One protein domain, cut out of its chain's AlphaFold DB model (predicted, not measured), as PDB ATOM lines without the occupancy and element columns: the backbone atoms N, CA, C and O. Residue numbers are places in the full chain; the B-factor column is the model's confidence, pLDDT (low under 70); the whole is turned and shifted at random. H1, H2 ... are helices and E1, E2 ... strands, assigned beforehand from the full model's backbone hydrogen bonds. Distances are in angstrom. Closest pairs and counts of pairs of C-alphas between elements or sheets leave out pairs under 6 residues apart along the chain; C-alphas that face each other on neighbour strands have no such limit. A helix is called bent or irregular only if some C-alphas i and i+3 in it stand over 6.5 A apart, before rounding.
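Overview. This is residues 39 to 104, 112 to 121 and 158 to 294 of the 297 residues of an uncharacterized protein of Phytophthora megakarya (UniProt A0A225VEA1). A twisted sheet of four strands, E2, E1, E8 and E7, makes the core, and the small sheet of E3 and E6 packs partly face to face with it, strands crossed, as a loose sandwich. Beyond the other face of the four-stranded sheet, and off it, H1 and H2 run side by side at one end of the longest axis; the long H6 stands at the other end, next to the short H4. The hairpin E4 and E5 prolongs E6, and residues 158 to 164 and 277 to 282 stick out. The printed part has 213 residues, with seven named helices and eight named strands in the order E1 H1 E2 H2 H3 E3 H4 E4 E5 E6 E7 E8 H5 H6 H7; the larger sheet is mixed, and the class is mixed, helices and strands. The whole is compact, with a radius of gyration of the C-alphas of 19.1 A and spans of 52 by 41 by 37 A.

Along the chain. E1, residues 40 to 47, begins at C-alpha 40 (-5.151, -31.973, 16.752) and is 23.6 A long. H1 is residues 53 to 66, 20.8 A; it is irregular, but only just, with C-alphas 54 and 57 6.9 A apart. E2 is residues 74 to 78, and H2 residues 85 to 99, 21.3 A. After the cuts come H3, residues 162 to 170, E3, residues 173 to 175, and H4, residues 176 to 180. E4 is residues 197 to 199, E5 residues 202 to 204, E6 residues 207 to 212, E7 residues 219 to 225, and E8 residues 235 to 241, 19.7 A. H5 is residues 242 to 250. H6, residues 258 to 278, is 30.3 A long and begins at C-alpha 258 (17.256, -32.952, 26.005). H7, residues 285 to 292, ends at C-alpha 292 (-11.131, -17.948, 48.849).

Arrangement. E1 and E2 are parallel at 10 degrees, with N 76 and O 44 2.7 A apart, and form with H1 a strand-helix-strand unit, two parallel neighbour strands with a helix between, its crossover right-handed. E1 and E8 are antiparallel at 165 degrees, N 238 and O 43 at 2.8 A. The hairpin E7 and E8 is antiparallel at 160 degrees, N 225 and O 235 at 2.8 A. E2 and E7 are the edge strands. Residues 75 to 76 of E2 also pair, parallel, with residues 116 to 117. H1 and H2 are not on this sheet; they touch at Leu 60 and Trp 95, their closest C-alphas at 6.6 A, with a shallow tilt of 30 degrees, the same way. The sandwich, two sheets face to face, has best planes 44 degrees apart. In its smaller sheet E3 and E6 are antiparallel, N 174 and O 211 at 2.7 A. The closest C-alphas of E6 and E8 are those of Asp 207 and Val 236, 6.5 A. H3 touches no helix; its closest C-alpha to E3 is Val 168, 7.3 A from that of Leu 174. H4 is on the larger sheet at a height of 5.8 A, over none of its strands, but only just, with 2 of its C-alphas on E7. H4 and H6 only just touch, with 3 pairs of C-alphas within 8 A, the closest Asn 178 and Tyr 265 at 6.4 A; H6 does so with residues 261 to 265 alone. H5 only grazes the larger sheet, with residues 242 to 245. The hairpin E4 and E5 has N 202 and O 199 at 2.8 A, and E5 runs on into E6 at 27 degrees. H7 is apart from E4 and from E5. In H2, H3 and H7 every O i to N i+4 pair is within hydrogen-bond range; H1 has 8 of 10, H5 4 of 5, H6 16 of 17, and H4 0 of 1, beside 1 of 2 O i to N i+3 pairs.

Size, cuts and confidence. The two C-alphas farthest apart, those of Pro 104 and Gly 278, are 58.8 A apart. Residues 105 to 111 are not printed, with 7.3 A from C-alpha 104 to C-alpha 112, nor are residues 122 to 157, with 24.9 A from C-alpha 121 to C-alpha 158. H4 to E4 is a long link. The mean pLDDT of the printed part is 76.8; 67 residues are under 70, among them 112 to 121, 181 to 189, 241 to 256 and 268 to 294.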
ATOM      1  N   ALA A  39      -5.516 -32.960  12.677       69.81
ATOM      2  CA  ALA A  39      -4.868 -31.675  12.918       69.81
ATOM      3  C   ALA A  39      -4.525 -31.460  14.402       69.81
ATOM      4  O   ALA A  39      -3.594 -30.714  14.701       69.81
ATOM      5  N   GLU A  40      -5.260 -32.120  15.301       80.94
ATOM      6  CA  GLU A  40      -5.151 -31.973  16.752       80.94
ATOM      7  C   GLU A  40      -5.501 -33.310  17.430       80.94
ATOM      8  O   GLU A  40      -6.476 -33.949  17.018       80.94
ATOM      9  N   LEU A  41      -4.726 -33.733  18.437       83.06
ATOM     10  CA  LEU A  41      -5.175 -34.715  19.434       83.06
ATOM     11  C   LEU A  41      -5.323 -34.047  20.793       83.06
ATOM     12  O   LEU A  41      -4.468 -33.261  21.206       83.06
ATOM     13  N   GLN A  42      -6.373 -34.435  21.506       85.88
ATOM     14  CA  GLN A  42      -6.646 -34.001  22.861       85.88
ATOM     15  C   GLN A  42      -6.490 -35.166  23.842       85.88
ATOM     16  O   GLN A  42      -7.292 -36.105  23.847       85.88
ATOM     17  N   VAL A  43      -5.489 -35.058  24.714       88.62
ATOM     18  CA  VAL A  43      -5.165 -36.056  25.732       88.62
ATOM     19  C   VAL A  43      -5.437 -35.484  27.116       88.62
ATOM     20  O   VAL A  43      -5.119 -34.336  27.415       88.62
ATOM     21  N   ILE A  44      -6.084 -36.262  27.976       89.00
ATOM     22  CA  ILE A  44      -6.526 -35.803  29.294       89.00
ATOM     23  C   ILE A  44      -6.081 -36.792  30.355       89.00
ATOM     24  O   ILE A  44      -6.105 -37.992  30.119       89.00
ATOM     25  N   THR A  45      -5.713 -36.292  31.531       90.81
ATOM     26  CA  THR A  45      -5.535 -37.106  32.729       90.81
ATOM     27  C   THR A  45      -6.406 -36.589  33.869       90.81
ATOM     28  O   THR A  45      -6.557 -35.375  34.042       90.81
ATOM     29  N   GLN A  46      -7.009 -37.507  34.625       90.38
ATOM     30  CA  GLN A  46      -7.875 -37.175  35.748       90.38
ATOM     31  C   GLN A  46      -7.844 -38.251  36.845       90.38
ATOM     32  O   GLN A  46      -8.345 -39.362  36.657       90.38
ATOM     33  N   ASN A  47      -7.382 -37.865  38.035       91.00
ATOM     34  CA  ASN A  47      -7.590 -38.634  39.258       91.00
ATOM     35  C   ASN A  47      -9.050 -38.474  39.751       91.00
ATOM     36  O   ASN A  47      -9.548 -37.351  39.923       91.00
ATOM     37  N   LEU A  48      -9.763 -39.593  39.933       89.12
ATOM     38  CA  LEU A  48     -11.182 -39.608  40.316       89.12
ATOM     39  C   LEU A  48     -11.454 -39.759  41.814       89.12
ATOM     40  O   LEU A  48     -12.610 -39.572  42.209       89.12
ATOM     41  N   GLN A  49     -10.447 -40.082  42.630       89.00
ATOM     42  CA  GLN A  49     -10.604 -40.309  44.069       89.00
ATOM     43  C   GLN A  49     -11.763 -41.274  44.396       89.00
ATOM     44  O   GLN A  49     -12.689 -40.976  45.167       89.00
ATOM     45  N   GLY A  50     -11.770 -42.418  43.720       87.12
ATOM     46  CA  GLY A  50     -12.831 -43.412  43.756       87.12
ATOM     47  C   GLY A  50     -13.967 -43.137  42.769       87.12
ATOM     48  O   GLY A  50     -14.749 -42.187  42.893       87.12
ATOM     49  N   PHE A  51     -14.143 -44.069  41.835       90.06
ATOM     50  CA  PHE A  51     -15.177 -44.068  40.803       90.06
ATOM     51  C   PHE A  51     -16.339 -45.020  41.135       90.06
ATOM     52  O   PHE A  51     -16.757 -45.881  40.350       90.06
ATOM     53  N   ILE A  52     -16.881 -44.832  42.342       91.75
ATOM     54  CA  ILE A  52     -18.044 -45.568  42.857       91.75
ATOM     55  C   ILE A  52     -19.290 -45.342  41.986       91.75
ATOM     56  O   ILE A  52     -19.423 -44.295  41.336       91.75
ATOM     57  N   LYS A  53     -20.210 -46.317  41.982       91.75
ATOM     58  CA  LYS A  53     -21.394 -46.368  41.100       91.75
ATOM     59  C   LYS A  53     -22.221 -45.080  41.114       91.75
ATOM     60  O   LYS A  53     -22.662 -44.614  40.063       91.75
ATOM     61  N   GLU A  54     -22.351 -44.446  42.273       92.44
ATOM     62  CA  GLU A  54     -23.123 -43.219  42.479       92.44
ATOM     63  C   GLU A  54     -22.506 -42.011  41.750       92.44
ATOM     64  O   GLU A  54     -23.229 -41.107  41.322       92.44
ATOM     65  N   ARG A  55     -21.175 -41.990  41.565       91.38
ATOM     66  CA  ARG A  55     -20.436 -40.896  40.900       91.38
ATOM     67  C   ARG A  55     -20.354 -41.079  39.381       91.38
ATOM     68  O   ARG A  55     -20.510 -40.094  38.656       91.38
ATOM     69  N   ARG A  56     -20.230 -42.334  38.926       92.94
ATOM     70  CA  ARG A  56     -20.856 -42.911  37.713       92.94
ATOM     71  C   ARG A  56     -21.428 -41.917  36.705       92.94
ATOM     72  O   ARG A  56     -20.781 -41.312  35.848       92.94
ATOM     73  N   LYS A  57     -22.739 -41.768  36.868       91.25
ATOM     74  CA  LYS A  57     -23.642 -40.999  36.016       91.25
ATOM     75  C   LYS A  57     -23.311 -39.506  35.984       91.25
ATOM     76  O   LYS A  57     -23.520 -38.866  34.955       91.25
ATOM     77  N   GLY A  58     -22.826 -38.949  37.096       91.56
ATOM     78  CA  GLY A  58     -22.442 -37.540  37.193       91.56
ATOM     79  C   GLY A  58     -21.217 -37.227  36.337       91.56
ATOM     80  O   GLY A  58     -21.254 -36.287  35.547       91.56
ATOM     81  N   TRP A  59     -20.183 -38.063  36.430       92.69
ATOM     82  CA  TRP A  59     -18.965 -37.943  35.626       92.69
ATOM     83  C   TRP A  59     -19.257 -38.074  34.124       92.69
ATOM     84  O   TRP A  59     -18.884 -37.194  33.351       92.69
ATOM     85  N   LEU A  60     -20.024 -39.099  33.722       91.50
ATOM     86  CA  LEU A  60     -20.432 -39.310  32.323       91.50
ATOM     87  C   LEU A  60     -21.215 -38.115  31.760       91.50
ATOM     88  O   LEU A  60     -20.946 -37.635  30.659       91.50
ATOM     89  N   ARG A  61     -22.167 -37.586  32.538       90.62
ATOM     90  CA  ARG A  61     -22.930 -36.393  32.152       90.62
ATOM     91  C   ARG A  61     -22.031 -35.164  32.026       90.62
ATOM     92  O   ARG A  61     -22.207 -34.397  31.082       90.62
ATOM     93  N   GLY A  62     -21.094 -34.983  32.956       90.12
ATOM     94  CA  GLY A  62     -20.128 -33.887  32.929       90.12
ATOM     95  C   GLY A  62     -19.284 -33.907  31.657       90.12
ATOM     96  O   GLY A  62     -19.143 -32.874  31.003       90.12
ATOM     97  N   TRP A  63     -18.813 -35.087  31.245       89.62
ATOM     98  CA  TRP A  63     -18.120 -35.254  29.968       89.62
ATOM     99  C   TRP A  63     -18.999 -34.915  28.778       89.62
ATOM    100  O   TRP A  63     -18.605 -34.064  27.986       89.62
ATOM    101  N   LYS A  64     -20.208 -35.483  28.696       88.38
ATOM    102  CA  LYS A  64     -21.160 -35.178  27.619       88.38
ATOM    103  C   LYS A  64     -21.391 -33.676  27.460       88.38
ATOM    104  O   LYS A  64     -21.353 -33.163  26.352       88.38
ATOM    105  N   GLN A  65     -21.583 -32.961  28.567       88.12
ATOM    106  CA  GLN A  65     -21.795 -31.511  28.551       88.12
ATOM    107  C   GLN A  65     -20.566 -30.733  28.062       88.12
ATOM    108  O   GLN A  65     -20.722 -29.727  27.370       88.12
ATOM    109  N   ARG A  66     -19.349 -31.174  28.407       83.38
ATOM    110  CA  ARG A  66     -18.105 -30.500  28.000       83.38
ATOM    111  C   ARG A  66     -17.711 -30.769  26.556       83.38
ATOM    112  O   ARG A  66     -17.099 -29.904  25.937       83.38
ATOM    113  N   THR A  67     -18.011 -31.953  26.040       73.06
ATOM    114  CA  THR A  67     -17.516 -32.415  24.738       73.06
ATOM    115  C   THR A  67     -18.534 -32.284  23.615       73.06
ATOM    116  O   THR A  67     -18.311 -32.829  22.540       73.06
ATOM    117  N   ASN A  68     -19.606 -31.508  23.816       65.50
ATOM    118  CA  ASN A  68     -20.644 -31.242  22.812       65.50
ATOM    119  C   ASN A  68     -20.108 -30.792  21.428       65.50
ATOM    120  O   ASN A  68     -20.855 -30.875  20.460       65.50
ATOM    121  N   ALA A  69     -18.852 -30.331  21.318       63.66
ATOM    122  CA  ALA A  69     -18.180 -30.065  20.040       63.66
ATOM    123  C   ALA A  69     -17.221 -31.195  19.603       63.66
ATOM    124  O   ALA A  69     -17.284 -31.630  18.454       63.66
ATOM    125  N   THR A  70     -16.363 -31.689  20.508       77.81
ATOM    126  CA  THR A  70     -15.390 -32.757  20.214       77.81
ATOM    127  C   THR A  70     -15.031 -33.523  21.499       77.81
ATOM    128  O   THR A  70     -14.614 -32.890  22.476       77.81
ATOM    129  N   PRO A  71     -15.196 -34.859  21.557       81.00
ATOM    130  CA  PRO A  71     -14.686 -35.665  22.664       81.00
ATOM    131  C   PRO A  71     -13.159 -35.657  22.694       81.00
ATOM    132  O   PRO A  71     -12.514 -35.488  21.663       81.00
ATOM    133  N   ALA A  72     -12.597 -35.839  23.890       84.50
ATOM    134  CA  ALA A  72     -11.172 -36.098  24.026       84.50
ATOM    135  C   ALA A  72     -10.815 -37.403  23.311       84.50
ATOM    136  O   ALA A  72     -11.608 -38.348  23.312       84.50
ATOM    137  N   ASP A  73      -9.622 -37.454  22.734       85.00
ATOM    138  CA  ASP A  73      -9.152 -38.632  22.013       85.00
ATOM    139  C   ASP A  73      -8.658 -39.709  22.972       85.00
ATOM    140  O   ASP A  73      -8.866 -40.899  22.738       85.00
ATOM    141  N   ILE A  74      -8.024 -39.282  24.065       85.62
ATOM    142  CA  ILE A  74      -7.497 -40.158  25.108       85.62
ATOM    143  C   ILE A  74      -7.822 -39.549  26.469       85.62
ATOM    144  O   ILE A  74      -7.604 -38.356  26.695       85.62
ATOM    145  N   ILE A  75      -8.310 -40.379  27.391       85.88
ATOM    146  CA  ILE A  75      -8.509 -40.006  28.791       85.88
ATOM    147  C   ILE A  75      -7.827 -41.056  29.672       85.88
ATOM    148  O   ILE A  75      -8.254 -42.208  29.729       85.88
ATOM    149  N   PHE A  76      -6.774 -40.645  30.369       88.75
ATOM    150  CA  PHE A  76      -6.175 -41.379  31.472       88.75
ATOM    151  C   PHE A  76      -6.990 -41.121  32.734       88.75
ATOM    152  O   PHE A  76      -7.226 -39.972  33.109       88.75
ATOM    153  N   VAL A  77      -7.432 -42.193  33.381       88.62
ATOM    154  CA  VAL A  77      -8.257 -42.116  34.581       88.62
ATOM    155  C   VAL A  77      -7.554 -42.876  35.699       88.62
ATOM    156  O   VAL A  77      -7.273 -44.065  35.555       88.62
ATOM    157  N   GLN A  78      -7.271 -42.201  36.810       90.25
ATOM    158  CA  GLN A  78      -6.600 -42.788  37.972       90.25
ATOM    159  C   GLN A  78      -7.534 -42.885  39.175       90.25
ATOM    160  O   GLN A  78      -8.574 -42.226  39.237       90.25
ATOM    161  N   ASP A  79      -7.132 -43.730  40.124       89.19
ATOM    162  CA  ASP A  79      -7.821 -43.946  41.396       89.19
ATOM    163  C   ASP A  79      -9.314 -44.278  41.226       89.19
ATOM    164  O   ASP A  79     -10.209 -43.681  41.821       89.19
ATOM    165  N   THR A  80      -9.621 -45.218  40.327       91.06
ATOM    166  CA  THR A  80     -11.014 -45.561  40.005       91.06
ATOM    167  C   THR A  80     -11.681 -46.408  41.086       91.06
ATOM    168  O   THR A  80     -12.906 -46.444  41.149       91.06
ATOM    169  N   HIS A  81     -10.914 -47.108  41.926       90.12
ATOM    170  CA  HIS A  81     -11.414 -48.139  42.849       90.12
ATOM    171  C   HIS A  81     -12.287 -49.223  42.181       90.12
ATOM    172  O   HIS A  81     -13.025 -49.927  42.872       90.12
ATOM    173  N   ILE A  82     -12.238 -49.356  40.852       88.25
ATOM    174  CA  ILE A  82     -12.940 -50.416  40.133       88.25
ATOM    175  C   ILE A  82     -12.128 -51.694  40.280       88.25
ATOM    176  O   ILE A  82     -10.943 -51.697  39.957       88.25
ATOM    177  N   LYS A  83     -12.766 -52.767  40.749       88.75
ATOM    178  CA  LYS A  83     -12.063 -54.011  41.101       88.75
ATOM    179  C   LYS A  83     -12.355 -55.157  40.148       88.75
ATOM    180  O   LYS A  83     -11.596 -56.118  40.100       88.75
ATOM    181  N   THR A  84     -13.469 -55.098  39.420       88.62
ATOM    182  CA  THR A  84     -13.913 -56.222  38.589       88.62
ATOM    183  C   THR A  84     -13.955 -55.854  37.112       88.62
ATOM    184  O   THR A  84     -14.215 -54.711  36.729       88.62
ATOM    185  N   GLN A  85     -13.721 -56.849  36.255       87.38
ATOM    186  CA  GLN A  85     -13.854 -56.677  34.810       87.38
ATOM    187  C   GLN A  85     -15.293 -56.317  34.412       87.38
ATOM    188  O   GLN A  85     -15.489 -55.532  33.491       87.38
ATOM    189  N   GLU A  86     -16.291 -56.830  35.131       89.44
ATOM    190  CA  GLU A  86     -17.700 -56.489  34.917       89.44
ATOM    191  C   GLU A  86     -17.958 -54.989  35.111       89.44
ATOM    192  O   GLU A  86     -18.580 -54.356  34.263       89.44
ATOM    193  N   GLU A  87     -17.415 -54.386  36.173       88.50
ATOM    194  CA  GLU A  87     -17.538 -52.944  36.409       88.50
ATOM    195  C   GLU A  87     -16.850 -52.108  35.320       88.50
ATOM    196  O   GLU A  87     -17.335 -51.033  34.963       88.50
ATOM    197  N   ILE A  88     -15.728 -52.593  34.779       87.06
ATOM    198  CA  ILE A  88     -15.034 -51.950  33.656       87.06
ATOM    199  C   ILE A  88     -15.913 -51.968  32.406       87.06
ATOM    200  O   ILE A  88     -16.067 -50.935  31.755       87.06
ATOM    201  N   GLU A  89     -16.501 -53.116  32.073       87.50
ATOM    202  CA  GLU A  89     -17.385 -53.238  30.912       87.50
ATOM    203  C   GLU A  89     -18.685 -52.435  31.095       87.50
ATOM    204  O   GLU A  89     -19.134 -51.784  30.152       87.50
ATOM    205  N   GLU A  90     -19.235 -52.368  32.314       90.94
ATOM    206  CA  GLU A  90     -20.371 -51.500  32.666       90.94
ATOM    207  C   GLU A  90     -20.053 -50.021  32.378       90.94
ATOM    208  O   GLU A  90     -20.822 -49.322  31.711       90.94
ATOM    209  N   VAL A  91     -18.892 -49.540  32.837       89.44
ATOM    210  CA  VAL A  91     -18.430 -48.161  32.614       89.44
ATOM    211  C   VAL A  91     -18.196 -47.877  31.130       89.44
ATOM    212  O   VAL A  91     -18.649 -46.843  30.630       89.44
ATOM    213  N   LYS A  92     -17.534 -48.790  30.410       88.50
ATOM    214  CA  LYS A  92     -17.311 -48.679  28.961       88.50
ATOM    215  C   LYS A  92     -18.628 -48.611  28.192       88.50
ATOM    216  O   LYS A  92     -18.792 -47.747  27.330       88.50
ATOM    217  N   ALA A  93     -19.585 -49.478  28.521       87.44
ATOM    218  CA  ALA A  93     -20.906 -49.474  27.902       87.44
ATOM    219  C   ALA A  93     -21.626 -48.142  28.151       87.44
ATOM    220  O   ALA A  93     -22.136 -47.522  27.216       87.44
ATOM    221  N   ALA A  94     -21.600 -47.646  29.392       90.12
ATOM    222  CA  ALA A  94     -22.209 -46.370  29.748       90.12
ATOM    223  C   ALA A  94     -21.553 -45.174  29.028       90.12
ATOM    224  O   ALA A  94     -22.254 -44.244  28.615       90.12
ATOM    225  N   TRP A  95     -20.234 -45.200  28.824       89.19
ATOM    226  CA  TRP A  95     -19.507 -44.214  28.017       89.19
ATOM    227  C   TRP A  95     -19.937 -44.225  26.554       89.19
ATOM    228  O   TRP A  95     -20.283 -43.176  26.006       89.19
ATOM    229  N   ASN A  96     -19.984 -45.411  25.943       86.75
ATOM    230  CA  ASN A  96     -20.385 -45.568  24.549       86.75
ATOM    231  C   ASN A  96     -21.809 -45.042  24.320       86.75
ATOM    232  O   ASN A  96     -22.022 -44.211  23.437       86.75
ATOM    233  N   ILE A  97     -22.750 -45.401  25.201       87.75
ATOM    234  CA  ILE A  97     -24.125 -44.875  25.188       87.75
ATOM    235  C   ILE A  97     -24.140 -43.347  25.332       87.75
ATOM    236  O   ILE A  97     -24.864 -42.650  24.621       87.75
ATOM    237  N   THR A  98     -23.336 -42.801  26.250       87.69
ATOM    238  CA  THR A  98     -23.293 -41.358  26.533       87.69
ATOM    239  C   THR A  98     -22.897 -40.545  25.299       87.69
ATOM    240  O   THR A  98     -23.513 -39.501  25.042       87.69
ATOM    241  N   HIS A  99     -21.931 -41.048  24.526       84.25
ATOM    242  CA  HIS A  99     -21.393 -40.405  23.326       84.25
ATOM    243  C   HIS A  99     -22.047 -40.860  22.016       84.25
ATOM    244  O   HIS A  99     -21.653 -40.390  20.953       84.25
ATOM    245  N   GLY A 100     -23.064 -41.726  22.080       86.62
ATOM    246  CA  GLY A 100     -23.743 -42.228  20.887       86.62
ATOM    247  C   GLY A 100     -22.843 -43.089  20.001       86.62
ATOM    248  O   GLY A 100     -23.125 -43.236  18.816       86.62
ATOM    249  N   PHE A 101     -21.766 -43.653  20.557       82.94
ATOM    250  CA  PHE A 101     -21.044 -44.712  19.873       82.94
ATOM    251  C   PHE A 101     -21.978 -45.913  19.833       82.94
ATOM    252  O   PHE A 101     -22.385 -46.416  20.886       82.94
ATOM    253  N   GLU A 102     -22.359 -46.335  18.627       73.31
ATOM    254  CA  GLU A 102     -23.084 -47.586  18.459       73.31
ATOM    255  C   GLU A 102     -22.271 -48.666  19.162       73.31
ATOM    256  O   GLU A 102     -21.099 -48.880  18.844       73.31
ATOM    257  N   ILE A 103     -22.876 -49.307  20.166       62.69
ATOM    258  CA  ILE A 103     -22.345 -50.564  20.672       62.69
ATOM    259  C   ILE A 103     -22.330 -51.443  19.431       62.69
ATOM    260  O   ILE A 103     -23.417 -51.662  18.879       62.69
ATOM    261  N   PRO A 104     -21.153 -51.878  18.942       56.59
ATOM    262  CA  PRO A 104     -21.121 -52.770  17.808       56.59
ATOM    263  C   PRO A 104     -22.073 -53.899  18.164       56.59
ATOM    264  O   PRO A 104     -21.897 -54.554  19.198       56.59
ATOM    265  N   LEU A 112     -14.247 -51.754  17.529       35.81
ATOM    266  CA  LEU A 112     -14.294 -50.300  17.715       35.81
ATOM    267  C   LEU A 112     -13.602 -49.940  19.038       35.81
ATOM    268  O   LEU A 112     -13.894 -50.510  20.087       35.81
ATOM    269  N   ARG A 113     -12.642 -49.015  18.964       42.94
ATOM    270  CA  ARG A 113     -11.683 -48.698  20.026       42.94
ATOM    271  C   ARG A 113     -12.061 -47.392  20.742       42.94
ATOM    272  O   ARG A 113     -11.656 -46.316  20.313       42.94
ATOM    273  N   SER A 114     -12.821 -47.477  21.834       40.44
ATOM    274  CA  SER A 114     -12.823 -46.453  22.887       40.44
ATOM    275  C   SER A 114     -11.885 -46.932  24.000       40.44
ATOM    276  O   SER A 114     -12.143 -47.934  24.666       40.44
ATOM    277  N   HIS A 115     -10.730 -46.282  24.140       47.97
ATOM    278  CA  HIS A 115      -9.661 -46.783  25.001       47.97
ATOM    279  C   HIS A 115      -9.792 -46.243  26.418       47.97
ATOM    280  O   HIS A 115      -9.613 -45.056  26.674       47.97
ATOM    281  N   TRP A 116     -10.105 -47.155  27.330       44.06
ATOM    282  CA  TRP A 116     -10.069 -46.932  28.765       44.06
ATOM    283  C   TRP A 116      -8.749 -47.487  29.293       44.06
ATOM    284  O   TRP A 116      -8.545 -48.700  29.267       44.06
ATOM    285  N   ILE A 117      -7.858 -46.609  29.749       43.97
ATOM    286  CA  ILE A 117      -6.569 -47.003  30.325       43.97
ATOM    287  C   ILE A 117      -6.761 -47.163  31.839       43.97
ATOM    288  O   ILE A 117      -7.246 -46.247  32.503       43.97
ATOM    289  N   LYS A 118      -6.457 -48.359  32.360       38.56
ATOM    290  CA  LYS A 118      -6.597 -48.727  33.780       38.56
ATOM    291  C   LYS A 118      -5.458 -48.132  34.644       38.56
ATOM    292  O   LYS A 118      -4.430 -47.733  34.091       38.56
ATOM    293  N   PRO A 119      -5.611 -48.077  35.986       36.00
ATOM    294  CA  PRO A 119      -4.561 -47.623  36.905       36.00
ATOM    295  C   PRO A 119      -3.334 -48.552  36.870       36.00
ATOM    296  O   PRO A 119      -3.463 -49.738  36.576       36.00
ATOM    297  N   THR A 120      -2.148 -47.995  37.121       45.53
ATOM    298  CA  THR A 120      -0.870 -48.473  36.562       45.53
ATOM    299  C   THR A 120       0.090 -49.078  37.593       45.53
ATOM    300  O   THR A 120       0.390 -48.447  38.603       45.53
ATOM    301  N   GLU A 121       0.722 -50.197  37.223       32.00
ATOM    302  CA  GLU A 121       2.153 -50.455  37.435       32.00
ATOM    303  C   GLU A 121       2.827 -50.434  36.042       32.00
ATOM    304  O   GLU A 121       2.315 -50.992  35.065       32.00
ATOM    305  N   SER A 158      13.841 -30.465  48.511       94.06
ATOM    306  CA  SER A 158      14.405 -31.251  47.414       94.06
ATOM    307  C   SER A 158      13.340 -32.098  46.711       94.06
ATOM    308  O   SER A 158      12.267 -32.336  47.263       94.06
ATOM    309  N   CYS A 159      13.673 -32.597  45.516       93.31
ATOM    310  CA  CYS A 159      12.874 -33.566  44.758       93.31
ATOM    311  C   CYS A 159      12.294 -34.671  45.659       93.31
ATOM    312  O   CYS A 159      13.028 -35.317  46.408       93.31
ATOM    313  N   GLU A 160      10.985 -34.904  45.555       93.56
ATOM    314  CA  GLU A 160      10.253 -35.818  46.443       93.56
ATOM    315  C   GLU A 160      10.390 -37.288  46.042       93.56
ATOM    316  O   GLU A 160      10.284 -38.170  46.888       93.56
ATOM    317  N   SER A 161      10.650 -37.569  44.760       94.81
ATOM    318  CA  SER A 161      10.789 -38.937  44.252       94.81
ATOM    319  C   SER A 161      12.036 -39.090  43.389       94.81
ATOM    320  O   SER A 161      12.045 -38.784  42.197       94.81
ATOM    321  N   ILE A 162      13.096 -39.623  43.999       93.94
ATOM    322  CA  ILE A 162      14.345 -39.968  43.305       93.94
ATOM    323  C   ILE A 162      14.074 -41.011  42.211       93.94
ATOM    324  O   ILE A 162      14.659 -40.937  41.132       93.94
ATOM    325  N   THR A 163      13.175 -41.966  42.465       92.31
ATOM    326  CA  THR A 163      12.804 -43.011  41.502       92.31
ATOM    327  C   THR A 163      12.148 -42.421  40.259       92.31
ATOM    328  O   THR A 163      12.568 -42.747  39.151       92.31
ATOM    329  N   LEU A 164      11.174 -41.518  40.422       91.25
ATOM    330  CA  LEU A 164      10.542 -40.854  39.283       91.25
ATOM    331  C   LEU A 164      11.542 -39.977  38.525       91.25
ATOM    332  O   LEU A 164      11.561 -40.013  37.300       91.25
ATOM    333  N   ASN A 165      12.412 -39.247  39.231       93.25
ATOM    334  CA  ASN A 165      13.450 -38.447  38.583       93.25
ATOM    335  C   ASN A 165      14.382 -39.319  37.725       93.25
ATOM    336  O   ASN A 165      14.594 -39.030  36.553       93.25
ATOM    337  N   ARG A 166      14.863 -40.442  38.276       92.25
ATOM    338  CA  ARG A 166      15.681 -41.417  37.535       92.25
ATOM    339  C   ARG A 166      14.937 -42.016  36.348       92.25
ATOM    340  O   ARG A 166      15.558 -42.230  35.316       92.25
ATOM    341  N   LEU A 167      13.640 -42.294  36.481       90.56
ATOM    342  CA  LEU A 167      12.820 -42.802  35.381       90.56
ATOM    343  C   LEU A 167      12.765 -41.785  34.238       90.56
ATOM    344  O   LEU A 167      13.075 -42.141  33.102       90.56
ATOM    345  N   VAL A 168      12.436 -40.529  34.559       91.31
ATOM    346  CA  VAL A 168      12.401 -39.410  33.607       91.31
ATOM    347  C   VAL A 168      13.749 -39.256  32.908       91.31
ATOM    348  O   VAL A 168      13.791 -39.139  31.687       91.31
ATOM    349  N   ASP A 169      14.846 -39.342  33.660       90.81
ATOM    350  CA  ASP A 169      16.196 -39.281  33.104       90.81
ATOM    351  C   ASP A 169      16.514 -40.473  32.193       90.81
ATOM    352  O   ASP A 169      16.979 -40.297  31.070       90.81
ATOM    353  N   SER A 170      16.233 -41.694  32.652       90.19
ATOM    354  CA  SER A 170      16.582 -42.940  31.954       90.19
ATOM    355  C   SER A 170      15.837 -43.149  30.636       90.19
ATOM    356  O   SER A 170      16.313 -43.883  29.770       90.19
ATOM    357  N   LEU A 171      14.662 -42.533  30.504       88.69
ATOM    358  CA  LEU A 171      13.788 -42.643  29.339       88.69
ATOM    359  C   LEU A 171      13.840 -41.403  28.444       88.69
ATOM    360  O   LEU A 171      13.053 -41.319  27.502       88.69
ATOM    361  N   ASP A 172      14.743 -40.461  28.738       90.56
ATOM    362  CA  ASP A 172      14.879 -39.196  28.014       90.56
ATOM    363  C   ASP A 172      13.545 -38.437  27.908       90.56
ATOM    364  O   ASP A 172      13.105 -38.000  26.842       90.56
ATOM    365  N   LEU A 173      12.847 -38.349  29.040       90.94
ATOM    366  CA  LEU A 173      11.535 -37.730  29.124       90.94
ATOM    367  C   LEU A 173      11.636 -36.232  29.432       90.94
ATOM    368  O   LEU A 173      12.438 -35.765  30.248       90.94
ATOM    369  N   LEU A 174      10.744 -35.484  28.794       91.50
ATOM    370  CA  LEU A 174      10.511 -34.059  28.955       91.50
ATOM    371  C   LEU A 174       9.134 -33.849  29.581       91.50
ATOM    372  O   LEU A 174       8.151 -34.464  29.171       91.50
ATOM    373  N   ASP A 175       9.061 -32.970  30.576       92.44
ATOM    374  CA  ASP A 175       7.790 -32.531  31.157       92.44
ATOM    375  C   ASP A 175       7.055 -31.645  30.143       92.44
ATOM    376  O   ASP A 175       7.596 -30.636  29.684       92.44
ATOM    377  N   ALA A 176       5.824 -32.012  29.792       90.81
ATOM    378  CA  ALA A 176       5.055 -31.341  28.752       90.81
ATOM    379  C   ALA A 176       4.813 -29.855  29.049       90.81
ATOM    380  O   ALA A 176       4.771 -29.046  28.125       90.81
ATOM    381  N   VAL A 177       4.701 -29.476  30.329       87.44
ATOM    382  CA  VAL A 177       4.540 -28.066  30.739       87.44
ATOM    383  C   VAL A 177       5.740 -27.224  30.310       87.44
ATOM    384  O   VAL A 177       5.594 -26.050  29.984       87.44
ATOM    385  N   ASN A 178       6.931 -27.816  30.250       84.25
ATOM    386  CA  ASN A 178       8.124 -27.089  29.833       84.25
ATOM    387  C   ASN A 178       8.117 -26.826  28.320       84.25
ATOM    388  O   ASN A 178       8.706 -25.847  27.869       84.25
ATOM    389  N   LEU A 179       7.396 -27.641  27.542       83.19
ATOM    390  CA  LEU A 179       7.340 -27.551  26.083       83.19
ATOM    391  C   LEU A 179       6.419 -26.434  25.574       83.19
ATOM    392  O   LEU A 179       6.639 -25.949  24.462       83.19
ATOM    393  N   THR A 180       5.422 -26.022  26.367       75.12
ATOM    394  CA  THR A 180       4.393 -25.032  25.984       75.12
ATOM    395  C   THR A 180       4.870 -23.589  26.095       75.12
ATOM    396  O   THR A 180       4.347 -22.709  25.418       75.12
ATOM    397  N   SER A 181       5.913 -23.345  26.892       60.16
ATOM    398  CA  SER A 181       6.497 -22.019  27.143       60.16
ATOM    399  C   SER A 181       7.174 -21.364  25.926       60.16
ATOM    400  O   SER A 181       7.731 -20.277  26.039       60.16
ATOM    401  N   HIS A 182       7.146 -22.024  24.765       57.41
ATOM    402  CA  HIS A 182       7.831 -21.604  23.539       57.41
ATOM    403  C   HIS A 182       6.887 -21.174  22.414       57.41
ATOM    404  O   HIS A 182       7.364 -20.746  21.367       57.41
ATOM    405  N   ALA A 183       5.573 -21.351  22.577       59.59
ATOM    406  CA  ALA A 183       4.612 -21.033  21.522       59.59
ATOM    407  C   ALA A 183       4.350 -19.524  21.391       59.59
ATOM    408  O   ALA A 183       3.991 -19.062  20.312       59.59
ATOM    409  N   ASP A 184       4.550 -18.768  22.469       62.53
ATOM    410  CA  ASP A 184       4.327 -17.327  22.517       62.53
ATOM    411  C   ASP A 184       5.419 -16.726  23.413       62.53
ATOM    412  O   ASP A 184       5.317 -16.778  24.640       62.53
ATOM    413  N   ASP A 185       6.521 -16.253  22.813       60.06
ATOM    414  CA  ASP A 185       7.741 -15.814  23.526       60.06
ATOM    415  C   ASP A 185       7.460 -14.711  24.578       60.06
ATOM    416  O   ASP A 185       8.244 -14.530  25.516       60.06
ATOM    417  N   ASP A 186       6.313 -14.032  24.470       62.91
ATOM    418  CA  ASP A 186       5.865 -12.969  25.373       62.91
ATOM    419  C   ASP A 186       4.853 -13.429  26.442       62.91
ATOM    420  O   ASP A 186       4.602 -12.704  27.415       62.91
ATOM    421  N   CYS A 187       4.275 -14.629  26.314       61.00
ATOM    422  CA  CYS A 187       3.265 -15.133  27.241       61.00
ATOM    423  C   CYS A 187       3.866 -16.169  28.192       61.00
ATOM    424  O   CYS A 187       3.825 -17.376  27.966       61.00
ATOM    425  N   ILE A 188       4.414 -15.687  29.307       62.66
ATOM    426  CA  ILE A 188       4.820 -16.552  30.415       62.66
ATOM    427  C   ILE A 188       3.550 -17.121  31.070       62.66
ATOM    428  O   ILE A 188       2.782 -16.342  31.649       62.66
ATOM    429  N   PRO A 189       3.325 -18.448  31.048       66.75
ATOM    430  CA  PRO A 189       2.177 -19.035  31.722       66.75
ATOM    431  C   PRO A 189       2.275 -18.776  33.229       66.75
ATOM    432  O   PRO A 189       3.316 -19.020  33.845       66.75
ATOM    433  N   ASP A 190       1.196 -18.275  33.835       75.50
ATOM    434  CA  ASP A 190       1.067 -18.217  35.293       75.50
ATOM    435  C   ASP A 190       1.252 -19.646  35.853       75.50
ATOM    436  O   ASP A 190       0.452 -20.525  35.515       75.50
ATOM    437  N   PRO A 191       2.266 -19.907  36.708       74.00
ATOM    438  CA  PRO A 191       2.504 -21.228  37.293       74.00
ATOM    439  C   PRO A 191       1.264 -21.814  37.980       74.00
ATOM    440  O   PRO A 191       1.072 -23.031  38.002       74.00
ATOM    441  N   MET A 192       0.371 -20.952  38.483       80.06
ATOM    442  CA  MET A 192      -0.884 -21.377  39.101       80.06
ATOM    443  C   MET A 192      -1.847 -22.070  38.126       80.06
ATOM    444  O   MET A 192      -2.753 -22.775  38.576       80.06
ATOM    445  N   MET A 193      -1.670 -21.904  36.811       84.19
ATOM    446  CA  MET A 193      -2.471 -22.583  35.782       84.19
ATOM    447  C   MET A 193      -2.126 -24.063  35.619       84.19
ATOM    448  O   MET A 193      -2.853 -24.776  34.930       84.19
ATOM    449  N   HIS A 194      -1.047 -24.531  36.252       88.69
ATOM    450  CA  HIS A 194      -0.591 -25.914  36.149       88.69
ATOM    451  C   HIS A 194      -0.685 -26.684  37.474       88.69
ATOM    452  O   HIS A 194      -0.416 -27.882  37.490       88.69
ATOM    453  N   PHE A 195      -1.085 -26.050  38.586       93.62
ATOM    454  CA  PHE A 195      -1.316 -26.779  39.837       93.62
ATOM    455  C   PHE A 195      -2.579 -27.622  39.761       93.62
ATOM    456  O   PHE A 195      -3.698 -27.100  39.672       93.62
ATOM    457  N   SER A 196      -2.383 -28.929  39.879       94.56
ATOM    458  CA  SER A 196      -3.454 -29.901  39.796       94.56
ATOM    459  C   SER A 196      -4.057 -30.242  41.156       94.56
ATOM    460  O   SER A 196      -5.251 -30.476  41.239       94.56
ATOM    461  N   PHE A 197      -3.297 -30.148  42.244       94.94
ATOM    462  CA  PHE A 197      -3.758 -30.467  43.592       94.94
ATOM    463  C   PHE A 197      -3.728 -29.236  44.499       94.94
ATOM    464  O   PHE A 197      -2.793 -28.435  44.452       94.94
ATOM    465  N   TRP A 198      -4.761 -29.070  45.326       93.12
ATOM    466  CA  TRP A 198      -4.922 -27.911  46.205       93.12
ATOM    467  C   TRP A 198      -5.398 -28.351  47.581       93.12
ATOM    468  O   TRP A 198      -6.394 -29.061  47.694       93.12
ATOM    469  N   ARG A 199      -4.730 -27.869  48.629       91.62
ATOM    470  CA  ARG A 199      -5.098 -28.147  50.017       91.62
ATOM    471  C   ARG A 199      -4.741 -26.969  50.904       91.62
ATOM    472  O   ARG A 199      -3.573 -26.595  50.964       91.62
ATOM    473  N   ASP A 200      -5.710 -26.433  51.635       91.12
ATOM    474  CA  ASP A 200      -5.513 -25.319  52.568       91.12
ATOM    475  C   ASP A 200      -4.677 -24.185  51.939       91.12
ATOM    476  O   ASP A 200      -5.010 -23.648  50.886       91.12
ATOM    477  N   HIS A 201      -3.537 -23.859  52.547       89.81
ATOM    478  CA  HIS A 201      -2.586 -22.861  52.059       89.81
ATOM    479  C   HIS A 201      -1.476 -23.460  51.184       89.81
ATOM    480  O   HIS A 201      -0.354 -22.945  51.158       89.81
ATOM    481  N   SER A 202      -1.757 -24.573  50.510       93.44
ATOM    482  CA  SER A 202      -0.815 -25.285  49.654       93.44
ATOM    483  C   SER A 202      -1.418 -25.673  48.309       93.44
ATOM    484  O   SER A 202      -2.621 -25.900  48.167       93.44
ATOM    485  N   ALA A 203      -0.550 -25.737  47.310       95.06
ATOM    486  CA  ALA A 203      -0.877 -26.190  45.970       95.06
ATOM    487  C   ALA A 203       0.290 -27.017  45.433       95.06
ATOM    488  O   ALA A 203       1.446 -26.778  45.795       95.06
ATOM    489  N   SER A 204       0.005 -28.020  44.612       95.75
ATOM    490  CA  SER A 204       1.029 -28.877  44.018       95.75
ATOM    491  C   SER A 204       0.661 -29.294  42.599       95.75
ATOM    492  O   SER A 204      -0.510 -29.471  42.270       95.75
ATOM    493  N   ARG A 205       1.672 -29.457  41.747       95.50
ATOM    494  CA  ARG A 205       1.538 -30.056  40.415       95.50
ATOM    495  C   ARG A 205       1.923 -31.531  40.490       95.50
ATOM    496  O   ARG A 205       3.105 -31.876  40.394       95.50
ATOM    497  N   LEU A 206       0.917 -32.368  40.725       95.00
ATOM    498  CA  LEU A 206       1.065 -33.820  40.878       95.00
ATOM    499  C   LEU A 206       0.694 -34.565  39.592       95.00
ATOM    500  O   LEU A 206       1.341 -35.551  39.242       95.00
ATOM    501  N   ASP A 207      -0.273 -34.027  38.849       94.81
ATOM    502  CA  ASP A 207      -0.722 -34.544  37.563       94.81
ATOM    503  C   ASP A 207       0.146 -33.967  36.443       94.81
ATOM    504  O   ASP A 207       0.281 -32.745  36.303       94.81
ATOM    505  N   ARG A 208       0.777 -34.843  35.660       93.62
ATOM    506  CA  ARG A 208       1.768 -34.457  34.649       93.62
ATOM    507  C   ARG A 208       1.617 -35.265  33.377       93.62
ATOM    508  O   ARG A 208       1.095 -36.378  33.385       93.62
ATOM    509  N   PHE A 209       2.170 -34.702  32.310       93.06
ATOM    510  CA  PHE A 209       2.470 -35.419  31.086       93.06
ATOM    511  C   PHE A 209       3.979 -35.398  30.856       93.06
ATOM    512  O   PHE A 209       4.603 -34.341  30.945       93.06
ATOM    513  N   TYR A 210       4.555 -36.558  30.561       92.31
ATOM    514  CA  TYR A 210       5.938 -36.699  30.137       92.31
ATOM    515  C   TYR A 210       5.985 -37.275  28.732       92.31
ATOM    516  O   TYR A 210       5.287 -38.242  28.429       92.31
ATOM    517  N   LEU A 211       6.832 -36.704  27.888       90.75
ATOM    518  CA  LEU A 211       7.022 -37.146  26.516       90.75
ATOM    519  C   LEU A 211       8.503 -37.320  26.234       90.75
ATOM    520  O   LEU A 211       9.302 -36.510  26.694       90.75
ATOM    521  N   ASN A 212       8.886 -38.325  25.455       89.62
ATOM    522  CA  ASN A 212      10.265 -38.366  24.977       89.62
ATOM    523  C   ASN A 212      10.512 -37.310  23.887       89.62
ATOM    524  O   ASN A 212       9.587 -36.808  23.238       89.62
ATOM    525  N   THR A 213      11.784 -36.985  23.673       85.50
ATOM    526  CA  THR A 213      12.257 -35.994  22.689       85.50
ATOM    527  C   THR A 213      11.684 -36.202  21.282       85.50
ATOM    528  O   THR A 213      11.369 -35.229  20.600       85.50
ATOM    529  N   LYS A 214      11.453 -37.458  20.874       84.75
ATOM    530  CA  LYS A 214      10.907 -37.823  19.553       84.75
ATOM    531  C   LYS A 214       9.514 -37.267  19.276       84.75
ATOM    532  O   LYS A 214       9.203 -36.970  18.127       84.75
ATOM    533  N   ILE A 215       8.672 -37.154  20.304       82.81
ATOM    534  CA  ILE A 215       7.303 -36.643  20.165       82.81
ATOM    535  C   ILE A 215       7.097 -35.308  20.881       82.81
ATOM    536  O   ILE A 215       6.035 -34.721  20.763       82.81
ATOM    537  N   ALA A 216       8.105 -34.760  21.559       83.88
ATOM    538  CA  ALA A 216       8.007 -33.467  22.240       83.88
ATOM    539  C   ALA A 216       7.607 -32.302  21.309       83.88
ATOM    540  O   ALA A 216       6.992 -31.325  21.743       83.88
ATOM    541  N   GLY A 217       7.914 -32.412  20.013       79.06
ATOM    542  CA  GLY A 217       7.569 -31.416  18.999       79.06
ATOM    543  C   GLY A 217       6.068 -31.243  18.735       79.06
ATOM    544  O   GLY A 217       5.690 -30.234  18.146       79.06
ATOM    545  N   ILE A 218       5.223 -32.191  19.154       79.06
ATOM    546  CA  ILE A 218       3.784 -32.170  18.841       79.06
ATOM    547  C   ILE A 218       2.942 -31.464  19.908       79.06
ATOM    548  O   ILE A 218       1.807 -31.093  19.621       79.06
ATOM    549  N   VAL A 219       3.480 -31.281  21.120       80.31
ATOM    550  CA  VAL A 219       2.768 -30.655  22.242       80.31
ATOM    551  C   VAL A 219       2.615 -29.165  21.983       80.31
ATOM    552  O   VAL A 219       3.603 -28.462  21.768       80.31
ATOM    553  N   GLN A 220       1.380 -28.676  22.050       79.19
ATOM    554  CA  GLN A 220       1.065 -27.263  21.867       79.19
ATOM    555  C   GLN A 220       0.701 -26.592  23.190       79.19
ATOM    556  O   GLN A 220       1.189 -25.502  23.487       79.19
ATOM    557  N   TRP A 221      -0.177 -27.215  23.980       82.88
ATOM    558  CA  TRP A 221      -0.747 -26.576  25.164       82.88
ATOM    559  C   TRP A 221      -1.010 -27.571  26.292       82.88
ATOM    560  O   TRP A 221      -1.469 -28.686  26.053       82.88
ATOM    561  N   ILE A 222      -0.771 -27.126  27.527       86.31
ATOM    562  CA  ILE A 222      -1.045 -27.854  28.766       86.31
ATOM    563  C   ILE A 222      -1.797 -26.919  29.705       86.31
ATOM    564  O   ILE A 222      -1.332 -25.816  29.991       86.31
ATOM    565  N   GLU A 223      -2.928 -27.361  30.239       88.88
ATOM    566  CA  GLU A 223      -3.700 -26.605  31.229       88.88
ATOM    567  C   GLU A 223      -4.274 -27.513  32.312       88.88
ATOM    568  O   GLU A 223      -4.739 -28.616  32.024       88.88
ATOM    569  N   ALA A 224      -4.299 -27.017  33.551       88.25
ATOM    570  CA  ALA A 224      -5.130 -27.583  34.602       88.25
ATOM    571  C   ALA A 224      -6.522 -26.922  34.580       88.25
ATOM    572  O   ALA A 224      -6.664 -25.697  34.493       88.25
ATOM    573  N   ARG A 225      -7.573 -27.740  34.645       89.06
ATOM    574  CA  ARG A 225      -8.979 -27.328  34.630       89.06
ATOM    575  C   ARG A 225      -9.743 -27.952  35.782       89.06
ATOM    576  O   ARG A 225      -9.418 -29.024  36.276       89.06
ATOM    577  N   LEU A 226     -10.844 -27.308  36.170       88.25
ATOM    578  CA  LEU A 226     -11.760 -27.915  37.134       88.25
ATOM    579  C   LEU A 226     -12.197 -29.302  36.638       88.25
ATOM    580  O   LEU A 226     -12.546 -29.429  35.461       88.25
ATOM    581  N   PRO A 227     -12.226 -30.324  37.501       86.62
ATOM    582  CA  PRO A 227     -12.634 -31.669  37.109       86.62
ATOM    583  C   PRO A 227     -14.106 -31.692  36.659       86.62
ATOM    584  O   PRO A 227     -14.899 -30.828  37.041       86.62
ATOM    585  N   VAL A 228     -14.488 -32.655  35.810       85.88
ATOM    586  CA  VAL A 228     -15.897 -32.848  35.379       85.88
ATOM    587  C   VAL A 228     -16.827 -33.272  36.518       85.88
ATOM    588  O   VAL A 228     -18.043 -33.117  36.425       85.88
ATOM    589  N   SER A 229     -16.255 -33.822  37.582       86.06
ATOM    590  CA  SER A 229     -16.931 -34.332  38.769       86.06
ATOM    591  C   SER A 229     -16.185 -33.867  40.014       86.06
ATOM    592  O   SER A 229     -15.089 -33.325  39.917       86.06
ATOM    593  N   LYS A 230     -16.752 -34.101  41.200       86.44
ATOM    594  CA  LYS A 230     -16.048 -33.843  42.461       86.44
ATOM    595  C   LYS A 230     -14.750 -34.665  42.504       86.44
ATOM    596  O   LYS A 230     -14.820 -35.888  42.454       86.44
ATOM    597  N   SER A 231     -13.620 -33.970  42.571       88.81
ATOM    598  CA  SER A 231     -12.267 -34.483  42.794       88.81
ATOM    599  C   SER A 231     -11.480 -33.376  43.506       88.81
ATOM    600  O   SER A 231     -11.786 -32.189  43.339       88.81
ATOM    601  N   ASP A 232     -10.528 -33.758  44.346       89.06
ATOM    602  CA  ASP A 232      -9.522 -32.870  44.938       89.06
ATOM    603  C   ASP A 232      -8.370 -32.554  43.970       89.06
ATOM    604  O   ASP A 232      -7.624 -31.593  44.190       89.06
ATOM    605  N   HIS A 233      -8.300 -33.280  42.853       93.44
ATOM    606  CA  HIS A 233      -7.435 -32.992  41.719       93.44
ATOM    607  C   HIS A 233      -8.176 -32.233  40.607       93.44
ATOM    608  O   HIS A 233      -9.372 -32.406  40.346       93.44
ATOM    609  N   GLN A 234      -7.438 -31.369  39.921       88.75
ATOM    610  CA  GLN A 234      -7.827 -30.777  38.651       88.75
ATOM    611  C   GLN A 234      -7.563 -31.766  37.515       88.75
ATOM    612  O   GLN A 234      -6.637 -32.566  37.561       88.75
ATOM    613  N   GLU A 235      -8.373 -31.667  36.467       86.44
ATOM    614  CA  GLU A 235      -8.108 -32.316  35.186       86.44
ATOM    615  C   GLU A 235      -6.901 -31.630  34.539       86.44
ATOM    616  O   GLU A 235      -6.911 -30.405  34.416       86.44
ATOM    617  N   VAL A 236      -5.897 -32.381  34.085       83.94
ATOM    618  CA  VAL A 236      -4.821 -31.817  33.256       83.94
ATOM    619  C   VAL A 236      -5.045 -32.238  31.814       83.94
ATOM    620  O   VAL A 236      -5.224 -33.419  31.510       83.94
ATOM    621  N   ARG A 237      -5.070 -31.250  30.925       84.56
ATOM    622  CA  ARG A 237      -5.351 -31.424  29.504       84.56
ATOM    623  C   ARG A 237      -4.144 -31.029  28.682       84.56
ATOM    624  O   ARG A 237      -3.597 -29.944  28.867       84.56
ATOM    625  N   GLU A 238      -3.803 -31.902  27.755       81.12
ATOM    626  CA  GLU A 238      -2.793 -31.728  26.730       81.12
ATOM    627  C   GLU A 238      -3.476 -31.633  25.364       81.12
ATOM    628  O   GLU A 238      -4.453 -32.334  25.074       81.12
ATOM    629  N   ARG A 239      -3.004 -30.688  24.554       79.62
ATOM    630  CA  ARG A 239      -3.406 -30.529  23.161       79.62
ATOM    631  C   ARG A 239      -2.168 -30.550  22.294       79.62
ATOM    632  O   ARG A 239      -1.271 -29.721  22.475       79.62
ATOM    633  N   THR A 240      -2.192 -31.440  21.317       75.94
ATOM    634  CA  THR A 240      -1.174 -31.532  20.275       75.94
ATOM    635  C   THR A 240      -1.672 -30.867  19.014       75.94
ATOM    636  O   THR A 240      -2.858 -30.947  18.725       75.94
ATOM    637  N   SER A 241      -0.794 -30.269  18.213       67.31
ATOM    638  CA  SER A 241      -1.183 -29.807  16.879       67.31
ATOM    639  C   SER A 241      -0.130 -30.132  15.836       67.31
ATOM    640  O   SER A 241       1.049 -29.819  16.001       67.31
ATOM    641  N   ALA A 242      -0.587 -30.671  14.704       58.75
ATOM    642  CA  ALA A 242       0.247 -30.866  13.520       58.75
ATOM    643  C   ALA A 242       0.766 -29.533  12.942       58.75
ATOM    644  O   ALA A 242       1.765 -29.504  12.228       58.75
ATOM    645  N   TYR A 243       0.105 -28.411  13.246       49.69
ATOM    646  CA  TYR A 243       0.518 -27.088  12.780       49.69
ATOM    647  C   TYR A 243       1.789 -26.600  13.490       49.69
ATOM    648  O   TYR A 243       2.666 -26.009  12.861       49.69
ATOM    649  N   TYR A 244       1.926 -26.892  14.786       53.19
ATOM    650  CA  TYR A 244       3.067 -26.435  15.582       53.19
ATOM    651  C   TYR A 244       4.350 -27.215  15.312       53.19
ATOM    652  O   TYR A 244       5.425 -26.615  15.380       53.19
ATOM    653  N   SER A 245       4.267 -28.494  14.925       55.34
ATOM    654  CA  SER A 245       5.459 -29.203  14.449       55.34
ATOM    655  C   SER A 245       6.032 -28.497  13.221       55.34
ATOM    656  O   SER A 245       7.222 -28.218  13.183       55.34
ATOM    657  N   ASN A 246       5.175 -28.097  12.275       47.66
ATOM    658  CA  ASN A 246       5.597 -27.396  11.062       47.66
ATOM    659  C   ASN A 246       6.157 -25.995  11.350       47.66
ATOM    660  O   ASN A 246       7.104 -25.587  10.686       47.66
ATOM    661  N   LEU A 247       5.614 -25.277  12.343       49.34
ATOM    662  CA  LEU A 247       6.138 -23.974  12.766       49.34
ATOM    663  C   LEU A 247       7.502 -24.104  13.465       49.34
ATOM    664  O   LEU A 247       8.411 -23.327  13.198       49.34
ATOM    665  N   ARG A 248       7.689 -25.105  14.335       56.75
ATOM    666  CA  ARG A 248       9.002 -25.375  14.946       56.75
ATOM    667  C   ARG A 248      10.036 -25.779  13.903       56.75
ATOM    668  O   ARG A 248      11.149 -25.260  13.931       56.75
ATOM    669  N   THR A 249       9.654 -26.659  12.977       52.81
ATOM    670  CA  THR A 249      10.504 -27.058  11.853       52.81
ATOM    671  C   THR A 249      10.845 -25.861  10.963       52.81
ATOM    672  O   THR A 249      11.989 -25.738  10.547       52.81
ATOM    673  N   SER A 250       9.910 -24.936  10.709       43.56
ATOM    674  CA  SER A 250      10.183 -23.744   9.890       43.56
ATOM    675  C   SER A 250      11.012 -22.672  10.607       43.56
ATOM    676  O   SER A 250      11.718 -21.911   9.948       43.56
ATOM    677  N   LEU A 251      10.977 -22.626  11.944       56.41
ATOM    678  CA  LEU A 251      11.789 -21.722  12.764       56.41
ATOM    679  C   LEU A 251      13.240 -22.206  12.975       56.41
ATOM    680  O   LEU A 251      13.994 -21.536  13.681       56.41
ATOM    681  N   ASN A 252      13.655 -23.328  12.365       50.38
ATOM    682  CA  ASN A 252      15.037 -23.845  12.339       50.38
ATOM    683  C   ASN A 252      15.736 -23.988  13.708       50.38
ATOM    684  O   ASN A 252      16.961 -24.076  13.779       50.38
ATOM    685  N   ARG A 253      14.994 -24.045  14.817       58.53
ATOM    686  CA  ARG A 253      15.555 -24.468  16.106       58.53
ATOM    687  C   ARG A 253      15.408 -25.977  16.202       58.53
ATOM    688  O   ARG A 253      14.518 -26.476  16.886       58.53
ATOM    689  N   GLU A 254      16.260 -26.696  15.476       58.25
ATOM    690  CA  GLU A 254      16.447 -28.128  15.706       58.25
ATOM    691  C   GLU A 254      17.068 -28.310  17.092       58.25
ATOM    692  O   GLU A 254      18.279 -28.243  17.286       58.25
ATOM    693  N   THR A 255      16.214 -28.474  18.096       64.94
ATOM    694  CA  THR A 255      16.623 -28.980  19.403       64.94
ATOM    695  C   THR A 255      16.888 -30.468  19.236       64.94
ATOM    696  O   THR A 255      15.944 -31.255  19.117       64.94
ATOM    697  N   ASN A 256      18.161 -30.841  19.173       69.31
ATOM    698  CA  ASN A 256      18.579 -32.216  18.900       69.31
ATOM    699  C   ASN A 256      18.804 -33.021  20.182       69.31
ATOM    700  O   ASN A 256      18.962 -34.240  20.126       69.31
ATOM    701  N   SER A 257      18.799 -32.358  21.339       77.62
ATOM    702  CA  SER A 257      19.041 -32.991  22.629       77.62
ATOM    703  C   SER A 257      18.072 -32.520  23.715       77.62
ATOM    704  O   SER A 257      17.480 -31.440  23.651       77.62
ATOM    705  N   ARG A 258      17.933 -33.338  24.762       76.88
ATOM    706  CA  ARG A 258      17.256 -32.952  26.005       76.88
ATOM    707  C   ARG A 258      17.918 -31.751  26.674       76.88
ATOM    708  O   ARG A 258      17.204 -30.912  27.220       76.88
ATOM    709  N   ASP A 259      19.240 -31.651  26.598       79.62
ATOM    710  CA  ASP A 259      19.991 -30.533  27.167       79.62
ATOM    711  C   ASP A 259      19.608 -29.210  26.493       79.62
ATOM    712  O   ASP A 259      19.412 -28.216  27.191       79.62
ATOM    713  N   ASP A 260      19.363 -29.206  25.176       79.38
ATOM    714  CA  ASP A 260      18.866 -28.019  24.467       79.38
ATOM    715  C   ASP A 260      17.500 -27.589  25.014       79.38
ATOM    716  O   ASP A 260      17.288 -26.418  25.327       79.38
ATOM    717  N   TYR A 261      16.570 -28.537  25.190       74.19
ATOM    718  CA  TYR A 261      15.260 -28.246  25.781       74.19
ATOM    719  C   TYR A 261      15.389 -27.697  27.203       74.19
ATOM    720  O   TYR A 261      14.725 -26.719  27.551       74.19
ATOM    721  N   GLN A 262      16.256 -28.292  28.021       75.75
ATOM    722  CA  GLN A 262      16.506 -27.827  29.383       75.75
ATOM    723  C   GLN A 262      17.142 -26.436  29.407       75.75
ATOM    724  O   GLN A 262      16.757 -25.611  30.237       75.75
ATOM    725  N   GLN A 263      18.065 -26.143  28.492       78.69
ATOM    726  CA  GLN A 263      18.709 -24.841  28.382       78.69
ATOM    727  C   GLN A 263      17.719 -23.768  27.922       78.69
ATOM    728  O   GLN A 263      17.642 -22.701  28.534       78.69
ATOM    729  N   ILE A 264      16.928 -24.037  26.878       73.38
ATOM    730  CA  ILE A 264      15.899 -23.106  26.393       73.38
ATOM    731  C   ILE A 264      14.876 -22.847  27.501       73.38
ATOM    732  O   ILE A 264      14.534 -21.690  27.759       73.38
ATOM    733  N   TYR A 265      14.439 -23.894  28.203       70.06
ATOM    734  CA  TYR A 265      13.551 -23.767  29.354       70.06
ATOM    735  C   TYR A 265      14.185 -22.955  30.492       70.06
ATOM    736  O   TYR A 265      13.563 -22.034  31.020       70.06
ATOM    737  N   GLY A 266      15.443 -23.233  30.844       70.94
ATOM    738  CA  GLY A 266      16.195 -22.482  31.849       70.94
ATOM    739  C   GLY A 266      16.298 -20.996  31.499       70.94
ATOM    740  O   GLY A 266      16.065 -20.139  32.353       70.94
ATOM    741  N   ASN A 267      16.540 -20.676  30.227       73.38
ATOM    742  CA  ASN A 267      16.584 -19.303  29.725       73.38
ATOM    743  C   ASN A 267      15.206 -18.626  29.775       73.38
ATOM    744  O   ASN A 267      15.094 -17.494  30.250       73.38
ATOM    745  N   ALA A 268      14.145 -19.312  29.334       66.75
ATOM    746  CA  ALA A 268      12.771 -18.819  29.440       66.75
ATOM    747  C   ALA A 268      12.386 -18.549  30.904       66.75
ATOM    748  O   ALA A 268      11.781 -17.522  31.216       66.75
ATOM    749  N   ARG A 269      12.833 -19.413  31.819       66.69
ATOM    750  CA  ARG A 269      12.639 -19.267  33.260       66.69
ATOM    751  C   ARG A 269      13.394 -18.077  33.848       66.69
ATOM    752  O   ARG A 269      12.827 -17.373  34.676       66.69
ATOM    753  N   ILE A 270      14.649 -17.835  33.464       67.44
ATOM    754  CA  ILE A 270      15.394 -16.649  33.927       67.44
ATOM    755  C   ILE A 270      14.629 -15.381  33.535       67.44
ATOM    756  O   ILE A 270      14.410 -14.510  34.381       67.44
ATOM    757  N   ARG A 271      14.122 -15.330  32.297       65.44
ATOM    758  CA  ARG A 271      13.254 -14.238  31.831       65.44
ATOM    759  C   ARG A 271      11.961 -14.151  32.647       65.44
ATOM    760  O   ARG A 271      11.572 -13.057  33.044       65.44
ATOM    761  N   GLN A 272      11.330 -15.281  32.977       63.47
ATOM    762  CA  GLN A 272      10.163 -15.316  33.866       63.47
ATOM    763  C   GLN A 272      10.472 -14.778  35.262       63.47
ATOM    764  O   GLN A 272       9.706 -13.963  35.760       63.47
ATOM    765  N   GLY A 273      11.572 -15.192  35.888       61.53
ATOM    766  CA  GLY A 273      11.976 -14.699  37.203       61.53
ATOM    767  C   GLY A 273      12.193 -13.185  37.197       61.53
ATOM    768  O   GLY A 273      11.694 -12.493  38.079       61.53
ATOM    769  N   GLN A 274      12.851 -12.662  36.159       64.50
ATOM    770  CA  GLN A 274      13.073 -11.225  35.973       64.50
ATOM    771  C   GLN A 274      11.756 -10.455  35.742       64.50
ATOM    772  O   GLN A 274      11.528  -9.419  36.368       64.50
ATOM    773  N   ASN A 275      10.849 -10.992  34.921       58.31
ATOM    774  CA  ASN A 275       9.568 -10.353  34.590       58.31
ATOM    775  C   ASN A 275       8.530 -10.449  35.724       58.31
ATOM    776  O   ASN A 275       7.769  -9.506  35.960       58.31
ATOM    777  N   ALA A 276       8.501 -11.568  36.451       53.16
ATOM    778  CA  ALA A 276       7.606 -11.801  37.584       53.16
ATOM    779  C   ALA A 276       8.028 -11.013  38.831       53.16
ATOM    780  O   ALA A 276       7.180 -10.655  39.640       53.16
ATOM    781  N   PHE A 277       9.315 -10.686  38.991       44.88
ATOM    782  CA  PHE A 277       9.754  -9.834  40.098       44.88
ATOM    783  C   PHE A 277       9.343  -8.364  39.892       44.88
ATOM    784  O   PHE A 277       8.989  -7.679  40.852       44.88
ATOM    785  N   GLY A 278       9.313  -7.889  38.638       48.91
ATOM    786  CA  GLY A 278       8.819  -6.549  38.286       48.91
ATOM    787  C   GLY A 278       7.294  -6.415  38.385       48.91
ATOM    788  O   GLY A 278       6.777  -5.383  38.811       48.91
ATOM    789  N   ARG A 279       6.558  -7.486  38.070       47.34
ATOM    790  CA  ARG A 279       5.117  -7.598  38.316       47.34
ATOM    791  C   ARG A 279       4.904  -8.287  39.656       47.34
ATOM    792  O   ARG A 279       4.601  -9.476  39.676       47.34
ATOM    793  N   ARG A 280       5.060  -7.555  40.773       43.03
ATOM    794  CA  ARG A 280       4.613  -8.012  42.107       43.03
ATOM    795  C   ARG A 280       3.364  -8.864  41.941       43.03
ATOM    796  O   ARG A 280       2.466  -8.414  41.232       43.03
ATOM    797  N   LEU A 281       3.342 -10.022  42.605       45.50
ATOM    798  CA  LEU A 281       2.192 -10.878  42.909       45.50
ATOM    799  C   LEU A 281       0.972 -10.022  43.290       45.50
ATOM    800  O   LEU A 281       0.629  -9.891  44.458       45.50
ATOM    801  N   GLN A 282       0.362  -9.364  42.316       43.84
ATOM    802  CA  GLN A 282      -0.899  -8.671  42.407       43.84
ATOM    803  C   GLN A 282      -1.865  -9.804  42.157       43.84
ATOM    804  O   GLN A 282      -2.002 -10.238  41.009       43.84
ATOM    805  N   PRO A 283      -2.429 -10.396  43.216       48.00
ATOM    806  CA  PRO A 283      -3.357 -11.475  43.018       48.00
ATOM    807  C   PRO A 283      -4.494 -10.948  42.148       48.00
ATOM    808  O   PRO A 283      -5.270 -10.085  42.556       48.00
ATOM    809  N   ILE A 284      -4.584 -11.453  40.922       53.41
ATOM    810  CA  ILE A 284      -5.712 -11.143  40.057       53.41
ATOM    811  C   ILE A 284      -6.951 -11.615  40.822       53.41
ATOM    812  O   ILE A 284      -6.944 -12.703  41.405       53.41
ATOM    813  N   LEU A 285      -8.019 -10.816  40.848       52.16
ATOM    814  CA  LEU A 285      -9.246 -11.129  41.592       52.16
ATOM    815  C   LEU A 285      -9.775 -12.545  41.277       52.16
ATOM    816  O   LEU A 285     -10.408 -13.171  42.119       52.16
ATOM    817  N   ALA A 286      -9.486 -13.075  40.084       54.72
ATOM    818  CA  ALA A 286      -9.764 -14.456  39.694       54.72
ATOM    819  C   ALA A 286      -8.968 -15.502  40.503       54.72
ATOM    820  O   ALA A 286      -9.559 -16.485  40.951       54.72
ATOM    821  N   ASN A 287      -7.673 -15.280  40.748       53.91
ATOM    822  CA  ASN A 287      -6.821 -16.153  41.562       53.91
ATOM    823  C   ASN A 287      -7.210 -16.063  43.045       53.91
ATOM    824  O   ASN A 287      -7.355 -17.092  43.699       53.91
ATOM    825  N   LEU A 288      -7.525 -14.860  43.543       56.28
ATOM    826  CA  LEU A 288      -8.107 -14.671  44.880       56.28
ATOM    827  C   LEU A 288      -9.459 -15.365  45.029       56.28
ATOM    828  O   LEU A 288      -9.683 -16.064  46.009       56.28
ATOM    829  N   LYS A 289     -10.359 -15.233  44.050       59.38
ATOM    830  CA  LYS A 289     -11.642 -15.947  44.055       59.38
ATOM    831  C   LYS A 289     -11.432 -17.459  44.004       59.38
ATOM    832  O   LYS A 289     -12.147 -18.168  44.696       59.38
ATOM    833  N   ARG A 290     -10.460 -17.980  43.247       56.94
ATOM    834  CA  ARG A 290     -10.119 -19.416  43.270       56.94
ATOM    835  C   ARG A 290      -9.617 -19.866  44.643       56.94
ATOM    836  O   ARG A 290     -10.004 -20.949  45.072       56.94
ATOM    837  N   PHE A 291      -8.815 -19.034  45.306       50.12
ATOM    838  CA  PHE A 291      -8.265 -19.299  46.632       50.12
ATOM    839  C   PHE A 291      -9.349 -19.242  47.723       50.12
ATOM    840  O   PHE A 291      -9.523 -20.196  48.467       50.12
ATOM    841  N   TYR A 292     -10.161 -18.181  47.771       53.28
ATOM    842  CA  TYR A 292     -11.131 -17.948  48.849       53.28
ATOM    843  C   TYR A 292     -12.515 -18.580  48.629       53.28
ATOM    844  O   TYR A 292     -13.171 -18.949  49.599       53.28
ATOM    845  N   LYS A 293     -12.979 -18.778  47.384       49.75
ATOM    846  CA  LYS A 293     -14.319 -19.350  47.120       49.75
ATOM    847  C   LYS A 293     -14.424 -20.835  47.502       49.75
ATOM    848  O   LYS A 293     -15.533 -21.332  47.638       49.75
ATOM    849  N   ARG A 294     -13.301 -21.545  47.691       53.53
ATOM    850  CA  ARG A 294     -13.297 -22.945  48.162       53.53
ATOM    851  C   ARG A 294     -13.350 -23.089  49.685       53.53
ATOM    852  O   ARG A 294     -13.679 -24.169  50.148       53.53
TER     853      ARG A 294